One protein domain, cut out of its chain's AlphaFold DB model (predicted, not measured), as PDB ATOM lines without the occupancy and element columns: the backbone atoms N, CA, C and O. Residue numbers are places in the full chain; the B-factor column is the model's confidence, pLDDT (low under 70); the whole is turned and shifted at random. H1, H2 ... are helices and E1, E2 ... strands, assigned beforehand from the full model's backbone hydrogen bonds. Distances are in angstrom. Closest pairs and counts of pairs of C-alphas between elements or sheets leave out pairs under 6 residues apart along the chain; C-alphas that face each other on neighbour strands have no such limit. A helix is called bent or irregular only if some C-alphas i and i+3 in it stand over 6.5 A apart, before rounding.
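This is residues 2 to 97 of the 209 residues of an uncharacterized protein of Betaproteobacteria bacterium SCGC AG-212-J23 (UniProt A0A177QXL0). Picture a helical hairpin, H1 and H2 side by side, with H1 in the middle of the domain: the small strand hairpin E1 and E2 packs on H1, and H3 passes near H1 and makes a loose corner with H2. The long link of residues 43 to 55 loops out at one end of the longest axis, and the turn after H3 lies at the other. The printed part has 96 residues, with three named helices and then two named strands, in the order H1, H2, H3, E1, E2; the sheet E1 - E2 is antiparallel and the class is mostly helix. The whole is compact, with a radius of gyration of the C-alphas of 14.1 A, and spans 46 by 31 by 18 A.

Find C-alpha 2 at (-6.051, 1.140, 65.802); from there H1 runs through residues 2 to 18, 24.4 A from first to last C-alpha. H2 follows at residues 26 to 42, also 24.4 A long. Look next at C-alpha 56, at (11.517, -5.420, 74.663), where H3 begins; it holds residues 56 to 72 and is 26.2 A long. H3 is irregular, but only just: C-alphas 69 and 72 are 6.8 A apart. E1 is residues 80 to 83, and E2 is residues 86 to 89, ending at C-alpha 89 at (4.146, -17.462, 57.687).

Start with H1 and H2, a helical hairpin: they touch, closest at the C-alphas of Phe 5 and Ala 40, 6.1 A apart. They run opposite ways at a shallow tilt of 26 degrees. Turn to the strands: H1 and E2 have 7 pairs of C-alphas within 8 A, the closest being those of His 11 and Ser 88, 5.9 A apart. E1 and E2 form an antiparallel hairpin, at 166 degrees between their directions; N 81 and O 88 are within hydrogen-bond range at 2.8 A, and so are N 88 and O 81 at 3.0 A. H3 is near H1, with 6 pairs of C-alphas within 10 A. H2 and H3 are close but not clearly touching, the closest C-alphas being those of Val 29 and Thr 56, 7.6 A apart. Their lines are about perpendicular, at 81 degrees. H2 is apart from E1 and E2, and H3 is apart from E2. In H1 and H2 every O i to N i+4 pair is within hydrogen-bond range; in H3, 12 of 13 are.

The two C-alphas farthest apart are those of Leu 48 and Asp 76, 46.6 A. The printed part has no cut. The link from H2 to H3, 13 residues, is long; those from H1 to H2 and from H3 to E1 are short, and that from E1 to E2 is tight. Check the B-factor column: the mean pLDDT of the printed part is 87.0, and residues 44 to 52, within the long link, are under 70.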
ATOM      1  N   ILE A   2      -6.763   2.121  64.943       75.69
ATOM      2  CA  ILE A   2      -6.051   1.140  65.802       75.69
ATOM      3  C   ILE A   2      -5.986  -0.267  65.184       75.69
ATOM      4  O   ILE A   2      -4.920  -0.870  65.135       75.69
ATOM      5  N   GLY A   3      -7.103  -0.781  64.659       77.06
ATOM      6  CA  GLY A   3      -7.139  -2.130  64.074       77.06
ATOM      7  C   GLY A   3      -6.191  -2.326  62.884       77.06
ATOM      8  O   GLY A   3      -5.626  -3.402  62.734       77.06
ATOM      9  N   HIS A   4      -5.965  -1.280  62.084       81.44
ATOM     10  CA  HIS A   4      -5.065  -1.325  60.926       81.44
ATOM     11  C   HIS A   4      -3.597  -1.377  61.368       81.44
ATOM     12  O   HIS A   4      -2.837  -2.202  60.870       81.44
ATOM     13  N   PHE A   5      -3.223  -0.578  62.373       86.31
ATOM     14  CA  PHE A   5      -1.905  -0.663  63.002       86.31
ATOM     15  C   PHE A   5      -1.646  -2.037  63.616       86.31
ATOM     16  O   PHE A   5      -0.618  -2.644  63.338       86.31
ATOM     17  N   LEU A   6      -2.583  -2.547  64.420       86.94
ATOM     18  CA  LEU A   6      -2.419  -3.843  65.077       86.94
ATOM     19  C   LEU A   6      -2.236  -4.970  64.060       86.94
ATOM     20  O   LEU A   6      -1.455  -5.888  64.298       86.94
ATOM     21  N   LEU A   7      -2.947  -4.908  62.934       89.50
ATOM     22  CA  LEU A   7      -2.826  -5.905  61.882       89.50
ATOM     23  C   LEU A   7      -1.463  -5.821  61.187       89.50
ATOM     24  O   LEU A   7      -0.753  -6.823  61.131       89.50
ATOM     25  N   LYS A   8      -1.047  -4.622  60.764       90.75
ATOM     26  CA  LYS A   8       0.276  -4.387  60.162       90.75
ATOM     27  C   LYS A   8       1.425  -4.761  61.092       90.75
ATOM     28  O   LYS A   8       2.371  -5.412  60.664       90.75
ATOM     29  N   GLY A   9       1.323  -4.403  62.370       92.00
ATOM     30  CA  GLY A   9       2.310  -4.750  63.389       92.00
ATOM     31  C   GLY A   9       2.453  -6.261  63.567       92.00
ATOM     32  O   GLY A   9       3.571  -6.759  63.638       92.00
ATOM     33  N   LYS A  10       1.340  -7.012  63.559       93.25
ATOM     34  CA  LYS A  10       1.380  -8.485  63.609       93.25
ATOM     35  C   LYS A  10       2.111  -9.076  62.408       93.25
ATOM     36  O   LYS A  10       3.003  -9.892  62.612       93.25
ATOM     37  N   HIS A  11       1.763  -8.654  61.191       95.31
ATOM     38  CA  HIS A  11       2.456  -9.102  59.979       95.31
ATOM     39  C   HIS A  11       3.953  -8.784  60.058       95.31
ATOM     40  O   HIS A  11       4.776  -9.680  59.912       95.31
ATOM     41  N   LYS A  12       4.307  -7.556  60.455       95.12
ATOM     42  CA  LYS A  12       5.699  -7.121  60.584       95.12
ATOM     43  C   LYS A  12       6.523  -7.976  61.554       95.12
ATOM     44  O   LYS A  12       7.655  -8.323  61.230       95.12
ATOM     45  N   ILE A  13       5.970  -8.320  62.720       95.38
ATOM     46  CA  ILE A  13       6.646  -9.189  63.700       95.38
ATOM     47  C   ILE A  13       6.820 -10.602  63.132       95.38
ATOM     48  O   ILE A  13       7.897 -11.177  63.253       95.38
ATOM     49  N   ILE A  14       5.782 -11.157  62.494       95.56
ATOM     50  CA  ILE A  14       5.833 -12.514  61.932       95.56
ATOM     51  C   ILE A  14       6.856 -12.592  60.798       95.56
ATOM     52  O   ILE A  14       7.674 -13.506  60.797       95.56
ATOM     53  N   ASP A  15       6.851 -11.627  59.879       95.38
ATOM     54  CA  ASP A  15       7.788 -11.584  58.755       95.38
ATOM     55  C   ASP A  15       9.232 -11.430  59.250       95.38
ATOM     56  O   ASP A  15      10.126 -12.147  58.806       95.38
ATOM     57  N   TRP A  16       9.454 -10.578  60.257       95.44
ATOM     58  CA  TRP A  16      10.762 -10.445  60.900       95.44
ATOM     59  C   TRP A  16      11.238 -11.772  61.522       95.44
ATOM     60  O   TRP A  16      12.408 -12.137  61.389       95.44
ATOM     61  N   CYS A  17      10.340 -12.536  62.153       94.69
ATOM     62  CA  CYS A  17      10.651 -13.868  62.675       94.69
ATOM     63  C   CYS A  17      10.889 -14.912  61.569       94.69
ATOM     64  O   CYS A  17      11.702 -15.819  61.753       94.69
ATOM     65  N   ALA A  18      10.181 -14.821  60.440       92.44
ATOM     66  CA  ALA A  18      10.250 -15.782  59.335       92.44
ATOM     67  C   ALA A  18      11.635 -15.843  58.679       92.44
ATOM     68  O   ALA A  18      12.069 -16.901  58.227       92.44
ATOM     69  N   GLU A  19      12.358 -14.728  58.680       89.38
ATOM     70  CA  GLU A  19      13.672 -14.598  58.046       89.38
ATOM     71  C   GLU A  19      14.835 -15.103  58.919       89.38
ATOM     72  O   GLU A  19      15.994 -15.039  58.503       89.38
ATOM     73  N   ARG A  20      14.564 -15.586  60.142       90.81
ATOM     74  CA  ARG A  20      15.592 -15.818  61.171       90.81
ATOM     75  C   ARG A  20      15.568 -17.226  61.734       90.81
ATOM     76  O   ARG A  20      14.522 -17.830  61.910       90.81
ATOM     77  N   LYS A  21      16.743 -17.741  62.090       90.38
ATOM     78  CA  LYS A  21      16.859 -18.987  62.868       90.38
ATOM     79  C   LYS A  21      16.875 -18.729  64.371       90.38
ATOM     80  O   LYS A  21      16.375 -19.544  65.133       90.38
ATOM     81  N   GLU A  22      17.419 -17.594  64.792       90.81
ATOM     82  CA  GLU A  22      17.613 -17.241  66.195       90.81
ATOM     83  C   GLU A  22      17.491 -15.724  66.369       90.81
ATOM     84  O   GLU A  22      17.814 -14.969  65.450       90.81
ATOM     85  N   VAL A  23      17.030 -15.285  67.541       89.06
ATOM     86  CA  VAL A  23      17.059 -13.874  67.948       89.06
ATOM     87  C   VAL A  23      18.216 -13.675  68.915       89.06
ATOM     88  O   VAL A  23      18.032 -13.929  70.087       89.06
ATOM     89  N   SER A  24      19.392 -13.234  68.476       86.38
ATOM     90  CA  SER A  24      20.568 -13.108  69.364       86.38
ATOM     91  C   SER A  24      21.205 -11.716  69.397       86.38
ATOM     92  O   SER A  24      22.083 -11.468  70.223       86.38
ATOM     93  N   ASP A  25      20.739 -10.779  68.565       86.38
ATOM     94  CA  ASP A  25      21.289  -9.423  68.474       86.38
ATOM     95  C   ASP A  25      20.304  -8.361  68.990       86.38
ATOM     96  O   ASP A  25      19.199  -8.181  68.468       86.38
ATOM     97  N   ARG A  26      20.737  -7.594  70.000       85.19
ATOM     98  CA  ARG A  26      19.982  -6.465  70.569       85.19
ATOM     99  C   ARG A  26      19.697  -5.391  69.523       85.19
ATOM    100  O   ARG A  26      18.642  -4.760  69.579       85.19
ATOM    101  N   THR A  27      20.614  -5.181  68.587       86.81
ATOM    102  CA  THR A  27      20.495  -4.175  67.527       86.81
ATOM    103  C   THR A  27      19.316  -4.491  66.615       86.81
ATOM    104  O   THR A  27      18.512  -3.606  66.324       86.81
ATOM    105  N   GLU A  28      19.143  -5.759  66.239       89.25
ATOM    106  CA  GLU A  28      18.023  -6.199  65.405       89.25
ATOM    107  C   GLU A  28      16.674  -6.064  66.122       89.25
ATOM    108  O   GLU A  28      15.683  -5.654  65.517       89.25
ATOM    109  N   VAL A  29      16.628  -6.362  67.425       90.06
ATOM    110  CA  VAL A  29      15.403  -6.196  68.222       90.06
ATOM    111  C   VAL A  29      15.033  -4.713  68.349       90.06
ATOM    112  O   VAL A  29      13.870  -4.344  68.183       90.06
ATOM    113  N   LYS A  30      16.023  -3.835  68.558       88.19
ATOM    114  CA  LYS A  30      15.814  -2.377  68.568       88.19
ATOM    115  C   LYS A  30      15.370  -1.840  67.209       88.19
ATOM    116  O   LYS A  30      14.555  -0.916  67.150       88.19
ATOM    117  N   GLN A  31      15.857  -2.428  66.119       90.88
ATOM    118  CA  GLN A  31      15.369  -2.110  64.783       90.88
ATOM    119  C   GLN A  31      13.886  -2.478  64.635       90.88
ATOM    120  O   GLN A  31      13.104  -1.632  64.206       90.88
ATOM    121  N   LEU A  32      13.472  -3.678  65.060       92.88
ATOM    122  CA  LEU A  32      12.060  -4.081  65.033       92.88
ATOM    123  C   LEU A  32      11.176  -3.124  65.851       92.88
ATOM    124  O   LEU A  32      10.116  -2.713  65.384       92.88
ATOM    125  N   GLU A  33      11.615  -2.712  67.042       90.81
ATOM    126  CA  GLU A  33      10.898  -1.718  67.857       90.81
ATOM    127  C   GLU A  33      10.725  -0.383  67.127       90.81
ATOM    128  O   GLU A  33       9.632   0.187  67.129       90.81
ATOM    129  N   THR A  34      11.780   0.088  66.461       89.88
ATOM    130  CA  THR A  34      11.770   1.340  65.689       89.88
ATOM    131  C   THR A  34      10.824   1.245  64.488       89.88
ATOM    132  O   THR A  34      10.089   2.188  64.177       89.88
ATOM    133  N   GLU A  35      10.792   0.094  63.819       91.44
ATOM    134  CA  GLU A  35       9.892  -0.176  62.697       91.44
ATOM    135  C   GLU A  35       8.425  -0.225  63.158       91.44
ATOM    136  O   GLU A  35       7.554   0.350  62.505       91.44
ATOM    137  N   LEU A  36       8.145  -0.827  64.320       90.94
ATOM    138  CA  LEU A  36       6.810  -0.826  64.927       90.94
ATOM    139  C   LEU A  36       6.373   0.573  65.375       90.94
ATOM    140  O   LEU A  36       5.210   0.940  65.203       90.94
ATOM    141  N   GLU A  37       7.289   1.379  65.912       88.44
ATOM    142  CA  GLU A  37       7.009   2.771  66.270       88.44
ATOM    143  C   GLU A  37       6.688   3.611  65.026       88.44
ATOM    144  O   GLU A  37       5.748   4.408  65.034       88.44
ATOM    145  N   THR A  38       7.425   3.397  63.935       87.88
ATOM    146  CA  THR A  38       7.169   4.045  62.641       87.88
ATOM    147  C   THR A  38       5.786   3.669  62.110       87.88
ATOM    148  O   THR A  38       4.990   4.551  61.796       87.88
ATOM    149  N   LEU A  39       5.430   2.378  62.138       87.75
ATOM    150  CA  LEU A  39       4.090   1.913  61.763       87.75
ATOM    151  C   LEU A  39       2.977   2.549  62.615       87.75
ATOM    152  O   LEU A  39       1.883   2.820  62.108       87.75
ATOM    153  N   ALA A  40       3.227   2.792  63.904       85.25
ATOM    154  CA  ALA A  40       2.262   3.446  64.787       85.25
ATOM    155  C   ALA A  40       2.060   4.926  64.425       85.25
ATOM    156  O   ALA A  40       0.927   5.410  64.444       85.25
ATOM    157  N   LYS A  41       3.144   5.625  64.059       83.81
ATOM    158  CA  LYS A  41       3.109   7.022  63.601       83.81
ATOM    159  C   LYS A  41       2.367   7.155  62.270       83.81
ATOM    160  O   LYS A  41       1.482   7.996  62.160       83.81
ATOM    161  N   ASP A  42       2.653   6.278  61.309       83.00
ATOM    162  CA  ASP A  42       2.054   6.305  59.965       83.00
ATOM    163  C   ASP A  42       0.541   6.042  59.962       83.00
ATOM    164  O   ASP A  42      -0.171   6.385  59.018       83.00
ATOM    165  N   THR A  43       0.033   5.404  61.014       75.75
ATOM    166  CA  THR A  43      -1.386   5.057  61.154       75.75
ATOM    167  C   THR A  43      -2.190   6.080  61.959       75.75
ATOM    168  O   THR A  43      -3.387   5.857  62.163       75.75
ATOM    169  N   ASP A  44      -1.546   7.173  62.395       68.62
ATOM    170  CA  ASP A  44      -2.097   8.279  63.197       68.62
ATOM    171  C   ASP A  44      -2.996   7.798  64.351       68.62
ATOM    172  O   ASP A  44      -4.068   8.325  64.649       68.62
ATOM    173  N   VAL A  45      -2.580   6.700  64.989       66.31
ATOM    174  CA  VAL A  45      -3.390   5.995  65.989       66.31
ATOM    175  C   VAL A  45      -3.609   6.832  67.252       66.31
ATOM    176  O   VAL A  45      -4.593   6.615  67.965       66.31
ATOM    177  N   LYS A  46      -2.723   7.793  67.536       59.34
ATOM    178  CA  LYS A  46      -2.856   8.727  68.655       59.34
ATOM    179  C   LYS A  46      -2.988  10.169  68.166       59.34
ATOM    180  O   LYS A  46      -2.099  10.686  67.509       59.34
ATOM    181  N   VAL A  47      -4.024  10.851  68.664       54.09
ATOM    182  CA  VAL A  47      -4.270  12.299  68.481       54.09
ATOM    183  C   VAL A  47      -3.162  13.169  69.113       54.09
ATOM    184  O   VAL A  47      -2.972  14.317  68.725       54.09
ATOM    185  N   LEU A  48      -2.410  12.627  70.079       54.06
ATOM    186  CA  LEU A  48      -1.199  13.232  70.647       54.06
ATOM    187  C   LEU A  48      -0.004  12.301  70.376       54.06
ATOM    188  O   LEU A  48      -0.083  11.127  70.753       54.06
ATOM    189  N   PRO A  49       1.113  12.782  69.797       60.56
ATOM    190  CA  PRO A  49       2.237  11.953  69.351       60.56
ATOM    191  C   PRO A  49       3.145  11.498  70.509       60.56
ATOM    192  O   PRO A  49       4.361  11.647  70.469       60.56
ATOM    193  N   ALA A  50       2.560  10.927  71.561       59.69
ATOM    194  CA  ALA A  50       3.270  10.269  72.654       59.69
ATOM    195  C   ALA A  50       3.259   8.751  72.420       59.69
ATOM    196  O   ALA A  50       2.588   7.994  73.131       59.69
ATOM    197  N   TYR A  51       3.918   8.301  71.353       67.88
ATOM    198  CA  TYR A  51       4.111   6.877  71.087       67.88
ATOM    199  C   TYR A  51       5.215   6.354  72.008       67.88
ATOM    200  O   TYR A  51       6.295   6.929  72.078       67.88
ATOM    201  N   THR A  52       4.914   5.299  72.762       69.75
ATOM    202  CA  THR A  52       5.893   4.633  73.625       69.75
ATOM    203  C   THR A  52       6.454   3.447  72.847       69.75
ATOM    204  O   THR A  52       5.651   2.725  72.247       69.75
ATOM    205  N   PRO A  53       7.780   3.229  72.850       74.06
ATOM    206  CA  PRO A  53       8.369   2.029  72.276       74.06
ATOM    207  C   PRO A  53       7.754   0.764  72.877       74.06
ATOM    208  O   PRO A  53       7.313   0.753  74.032       74.06
ATOM    209  N   VAL A  54       7.727  -0.309  72.090       84.19
ATOM    210  CA  VAL A  54       7.301  -1.616  72.593       84.19
ATOM    211  C   VAL A  54       8.282  -2.073  73.673       84.19
ATOM    212  O   VAL A  54       9.490  -1.897  73.553       84.19
ATOM    213  N   HIS A  55       7.755  -2.658  74.745       85.19
ATOM    214  CA  HIS A  55       8.570  -3.184  75.831       85.19
ATOM    215  C   HIS A  55       9.321  -4.447  75.367       85.19
ATOM    216  O   HIS A  55       8.699  -5.497  75.181       85.19
ATOM    217  N   THR A  56      10.646  -4.348  75.191       85.69
ATOM    218  CA  THR A  56      11.517  -5.420  74.663       85.69
ATOM    219  C   THR A  56      11.296  -6.780  75.336       85.69
ATOM    220  O   THR A  56      11.075  -7.760  74.620       85.69
ATOM    221  N   PRO A  57      11.290  -6.882  76.687       83.31
ATOM    222  CA  PRO A  57      11.076  -8.165  77.356       83.31
ATOM    223  C   PRO A  57       9.725  -8.799  77.005       83.31
ATOM    224  O   PRO A  57       9.644 -10.005  76.795       83.31
ATOM    225  N   THR A  58       8.667  -7.986  76.905       86.31
ATOM    226  CA  THR A  58       7.321  -8.469  76.565       86.31
ATOM    227  C   THR A  58       7.258  -8.942  75.119       86.31
ATOM    228  O   THR A  58       6.744 -10.024  74.866       86.31
ATOM    229  N   LEU A  59       7.846  -8.191  74.183       90.31
ATOM    230  CA  LEU A  59       7.896  -8.577  72.772       90.31
ATOM    231  C   LEU A  59       8.572  -9.940  72.578       90.31
ATOM    232  O   LEU A  59       8.026 -10.815  71.908       90.31
ATOM    233  N   LEU A  60       9.739 -10.144  73.195       90.19
ATOM    234  CA  LEU A  60      10.473 -11.407  73.091       90.19
ATOM    235  C   LEU A  60       9.751 -12.566  73.797       90.19
ATOM    236  O   LEU A  60       9.762 -13.696  73.299       90.19
ATOM    237  N   ALA A  61       9.087 -12.297  74.926       87.19
ATOM    238  CA  ALA A  61       8.260 -13.284  75.615       87.19
ATOM    239  C   ALA A  61       7.047 -13.708  74.771       87.19
ATOM    240  O   ALA A  61       6.733 -14.896  74.706       87.19
ATOM    241  N   ASP A  62       6.389 -12.770  74.090       90.88
ATOM    242  CA  ASP A  62       5.248 -13.055  73.214       90.88
ATOM    243  C   ASP A  62       5.678 -13.852  71.973       90.88
ATOM    244  O   ASP A  62       5.025 -14.836  71.616       90.88
ATOM    245  N   ILE A  63       6.820 -13.509  71.362       92.50
ATOM    246  CA  ILE A  63       7.421 -14.301  70.274       92.50
ATOM    247  C   ILE A  63       7.700 -15.735  70.746       92.50
ATOM    248  O   ILE A  63       7.351 -16.699  70.058       92.50
ATOM    249  N   SER A  64       8.268 -15.890  71.945       90.12
ATOM    250  CA  SER A  64       8.549 -17.202  72.539       90.12
ATOM    251  C   SER A  64       7.271 -18.011  72.784       90.12
ATOM    252  O   SER A  64       7.232 -19.207  72.502       90.12
ATOM    253  N   GLN A  65       6.198 -17.371  73.260       90.38
ATOM    254  CA  GLN A  65       4.894 -18.016  73.455       90.38
ATOM    255  C   GLN A  65       4.288 -18.499  72.136       90.38
ATOM    256  O   GLN A  65       3.826 -19.639  72.066       90.38
ATOM    257  N   VAL A  66       4.327 -17.674  71.083       92.38
ATOM    258  CA  VAL A  66       3.862 -18.072  69.745       92.38
ATOM    259  C   VAL A  66       4.664 -19.269  69.246       92.38
ATOM    260  O   VAL A  66       4.073 -20.271  68.855       92.38
ATOM    261  N   LYS A  67       5.995 -19.223  69.336       90.88
ATOM    262  CA  LYS A  67       6.857 -20.349  68.956       90.88
ATOM    263  C   LYS A  67       6.520 -21.621  69.735       90.88
ATOM    264  O   LYS A  67       6.427 -22.697  69.150       90.88
ATOM    265  N   ASN A  68       6.305 -21.517  71.044       90.56
ATOM    266  CA  ASN A  68       5.945 -22.663  71.878       90.56
ATOM    267  C   ASN A  68       4.582 -23.248  71.488       90.56
ATOM    268  O   ASN A  68       4.437 -24.469  71.453       90.56
ATOM    269  N   ALA A  69       3.610 -22.411  71.121       91.88
ATOM    270  CA  ALA A  69       2.318 -22.872  70.615       91.88
ATOM    271  C   ALA A  69       2.438 -23.647  69.288       91.88
ATOM    272  O   ALA A  69       1.624 -24.526  69.022       91.88
ATOM    273  N   LEU A  70       3.471 -23.376  68.483       92.31
ATOM    274  CA  LEU A  70       3.747 -24.090  67.230       92.31
ATOM    275  C   LEU A  70       4.463 -25.434  67.438       92.31
ATOM    276  O   LEU A  70       4.560 -26.210  66.495       92.31
ATOM    277  N   SER A  71       4.944 -25.742  68.649       90.25
ATOM    278  CA  SER A  71       5.720 -26.968  68.924       90.25
ATOM    279  C   SER A  71       4.940 -28.274  68.730       90.25
ATOM    280  O   SER A  71       5.545 -29.335  68.598       90.25
ATOM    281  N   VAL A  72       3.606 -28.202  68.701       91.56
ATOM    282  CA  VAL A  72       2.720 -29.349  68.445       91.56
ATOM    283  C   VAL A  72       2.581 -29.684  66.957       91.56
ATOM    284  O   VAL A  72       1.997 -30.711  66.624       91.56
ATOM    285  N   LEU A  73       3.070 -28.815  66.068       92.50
ATOM    286  CA  LEU A  73       3.002 -29.002  64.623       92.50
ATOM    287  C   LEU A  73       4.088 -29.972  64.149       92.50
ATOM    288  O   LEU A  73       5.238 -29.911  64.586       92.50
ATOM    289  N   SER A  74       3.730 -30.841  63.208       91.44
ATOM    290  CA  SER A  74       4.655 -31.781  62.574       91.44
ATOM    291  C   SER A  74       5.628 -31.066  61.630       91.44
ATOM    292  O   SER A  74       5.489 -29.878  61.320       91.44
ATOM    293  N   GLN A  75       6.624 -31.790  61.113       85.31
ATOM    294  CA  GLN A  75       7.602 -31.225  60.176       85.31
ATOM    295  C   GLN A  75       6.960 -30.685  58.884       85.31
ATOM    296  O   GLN A  75       7.409 -29.654  58.389       85.31
ATOM    297  N   ASP A  76       5.879 -31.299  58.406       89.69
ATOM    298  CA  ASP A  76       5.171 -30.883  57.184       89.69
ATOM    299  C   ASP A  76       4.015 -29.899  57.445       89.69
ATOM    300  O   ASP A  76       3.379 -29.417  56.507       89.69
ATOM    301  N   ASP A  77       3.740 -29.591  58.717       92.75
ATOM    302  CA  ASP A  77       2.686 -28.660  59.108       92.75
ATOM    303  C   ASP A  77       3.185 -27.208  59.080       92.75
ATOM    304  O   ASP A  77       4.307 -26.889  59.505       92.75
ATOM    305  N   ASN A  78       2.294 -26.315  58.638       90.94
ATOM    306  CA  ASN A  78       2.552 -24.889  58.465       90.94
ATOM    307  C   ASN A  78       1.461 -24.079  59.173       90.94
ATOM    308  O   ASN A  78       0.282 -24.423  59.094       90.94
ATOM    309  N   ALA A  79       1.832 -22.953  59.779       94.62
ATOM    310  CA  ALA A  79       0.880 -21.973  60.290       94.62
ATOM    311  C   ALA A  79       1.076 -20.630  59.581       94.62
ATOM    312  O   ALA A  79       2.206 -20.175  59.388       94.62
ATOM    313  N   THR A  80      -0.026 -19.965  59.236       95.88
ATOM    314  CA  THR A  80      -0.011 -18.668  58.544       95.88
ATOM    315  C   THR A  80      -1.032 -17.707  59.139       95.88
ATOM    316  O   THR A  80      -2.145 -18.120  59.470       95.88
ATOM    317  N   LEU A  81      -0.698 -16.419  59.194       95.25
ATOM    318  CA  LEU A  81      -1.644 -15.333  59.436       95.25
ATOM    319  C   LEU A  81      -2.111 -14.771  58.090       95.25
ATOM    320  O   LEU A  81      -1.304 -14.218  57.349       95.25
ATOM    321  N   SER A  82      -3.403 -14.899  57.787       95.56
ATOM    322  CA  SER A  82      -4.020 -14.333  56.577       95.56
ATOM    323  C   SER A  82      -4.951 -13.179  56.933       95.56
ATOM    324  O   SER A  82      -5.826 -13.330  57.789       95.56
ATOM    325  N   SER A  83      -4.780 -12.032  56.280       92.06
ATOM    326  CA  SER A  83      -5.609 -10.844  56.497       92.06
ATOM    327  C   SER A  83      -5.669  -9.938  55.260       92.06
ATOM    328  O   SER A  83      -5.144 -10.282  54.204       92.06
ATOM    329  N   SER A  84      -6.296  -8.760  55.381       88.25
ATOM    330  CA  SER A  84      -6.278  -7.736  54.326       88.25
ATOM    331  C   SER A  84      -4.878  -7.193  54.014       88.25
ATOM    332  O   SER A  84      -4.690  -6.627  52.944       88.25
ATOM    333  N   GLU A  85      -3.910  -7.364  54.918       86.69
ATOM    334  CA  GLU A  85      -2.511  -6.952  54.723       86.69
ATOM    335  C   GLU A  85      -1.675  -8.004  53.975       86.69
ATOM    336  O   GLU A  85      -0.524  -7.748  53.637       86.69
ATOM    337  N   GLY A  86      -2.246  -9.184  53.702       91.94
ATOM    338  CA  GLY A  86      -1.571 -10.284  53.019       91.94
ATOM    339  C   GLY A  86      -1.460 -11.538  53.879       91.94
ATOM    340  O   GLY A  86      -2.292 -11.797  54.754       91.94
ATOM    341  N   VAL A  87      -0.439 -12.346  53.590       95.44
ATOM    342  CA  VAL A  87      -0.190 -13.632  54.249       95.44
ATOM    343  C   VAL A  87       1.228 -13.643  54.804       95.44
ATOM    344  O   VAL A  87       2.176 -13.489  54.041       95.44
ATOM    345  N   SER A  88       1.358 -13.871  56.110       96.69
ATOM    346  CA  SER A  88       2.647 -14.065  56.788       96.69
ATOM    347  C   SER A  88       2.738 -15.479  57.342       96.69
ATOM    348  O   SER A  88       1.759 -16.010  57.876       96.69
ATOM    349  N   GLN A  89       3.909 -16.096  57.231       95.00
ATOM    350  CA  GLN A  89       4.146 -17.462  57.687       95.00
ATOM    351  C   GLN A  89       4.854 -17.462  59.039       95.00
ATOM    352  O   GLN A  89       5.875 -16.804  59.215       95.00
ATOM    353  N   TYR A  90       4.329 -18.229  59.992       95.06
ATOM    354  CA  TYR A  90       4.987 -18.398  61.280       95.06
ATOM    355  C   TYR A  90       6.212 -19.305  61.164       95.06
ATOM    356  O   TYR A  90       6.195 -20.321  60.466       95.06
ATOM    357  N   ASN A  91       7.248 -18.968  61.925       94.00
ATOM    358  CA  ASN A  91       8.473 -19.744  62.002       94.00
ATOM    359  C   ASN A  91       8.478 -20.652  63.237       94.00
ATOM    360  O   ASN A  91       8.628 -20.179  64.364       94.00
ATOM    361  N   LYS A  92       8.321 -21.962  63.023       90.19
ATOM    362  CA  LYS A  92       8.355 -22.969  64.097       90.19
ATOM    363  C   LYS A  92       9.769 -23.296  64.586       90.19
ATOM    364  O   LYS A  92       9.930 -23.751  65.718       90.19
ATOM    365  N   ASP A  93      10.773 -23.020  63.756       90.75
ATOM    366  CA  ASP A  93      12.178 -23.342  64.011       90.75
ATOM    367  C   ASP A  93      12.935 -22.185  64.683       90.75
ATOM    368  O   ASP A  93      14.111 -22.326  65.015       90.75
ATOM    369  N   LEU A  94      12.268 -21.046  64.913       92.31
ATOM    370  CA  LEU A  94      12.864 -19.886  65.568       92.31
ATOM    371  C   LEU A  94      13.334 -20.232  66.989       92.31
ATOM    372  O   LEU A  94      12.577 -20.741  67.820       92.31
ATOM    373  N   MET A  95      14.577 -19.884  67.300       87.88
ATOM    374  CA  MET A  95      15.153 -20.025  68.630       87.88
ATOM    375  C   MET A  95      15.118 -18.689  69.380       87.88
ATOM    376  O   MET A  95      15.747 -17.712  68.978       87.88
ATOM    377  N   VAL A  96      14.380 -18.668  70.492       86.62
ATOM    378  CA  VAL A  96      14.380 -17.584  71.484       86.62
ATOM    379  C   VAL A  96      14.418 -18.243  72.860       86.62
ATOM    380  O   VAL A  96      13.417 -18.794  73.315       86.62
ATOM    381  N   SER A  97      15.597 -18.292  73.484       80.31
ATOM    382  CA  SER A  97      15.759 -18.864  74.827       80.31
ATOM    383  C   SER A  97      15.604 -17.784  75.898       80.31
ATOM    384  O   SER A  97      15.864 -16.608  75.653       80.31
TER     385      SER A  97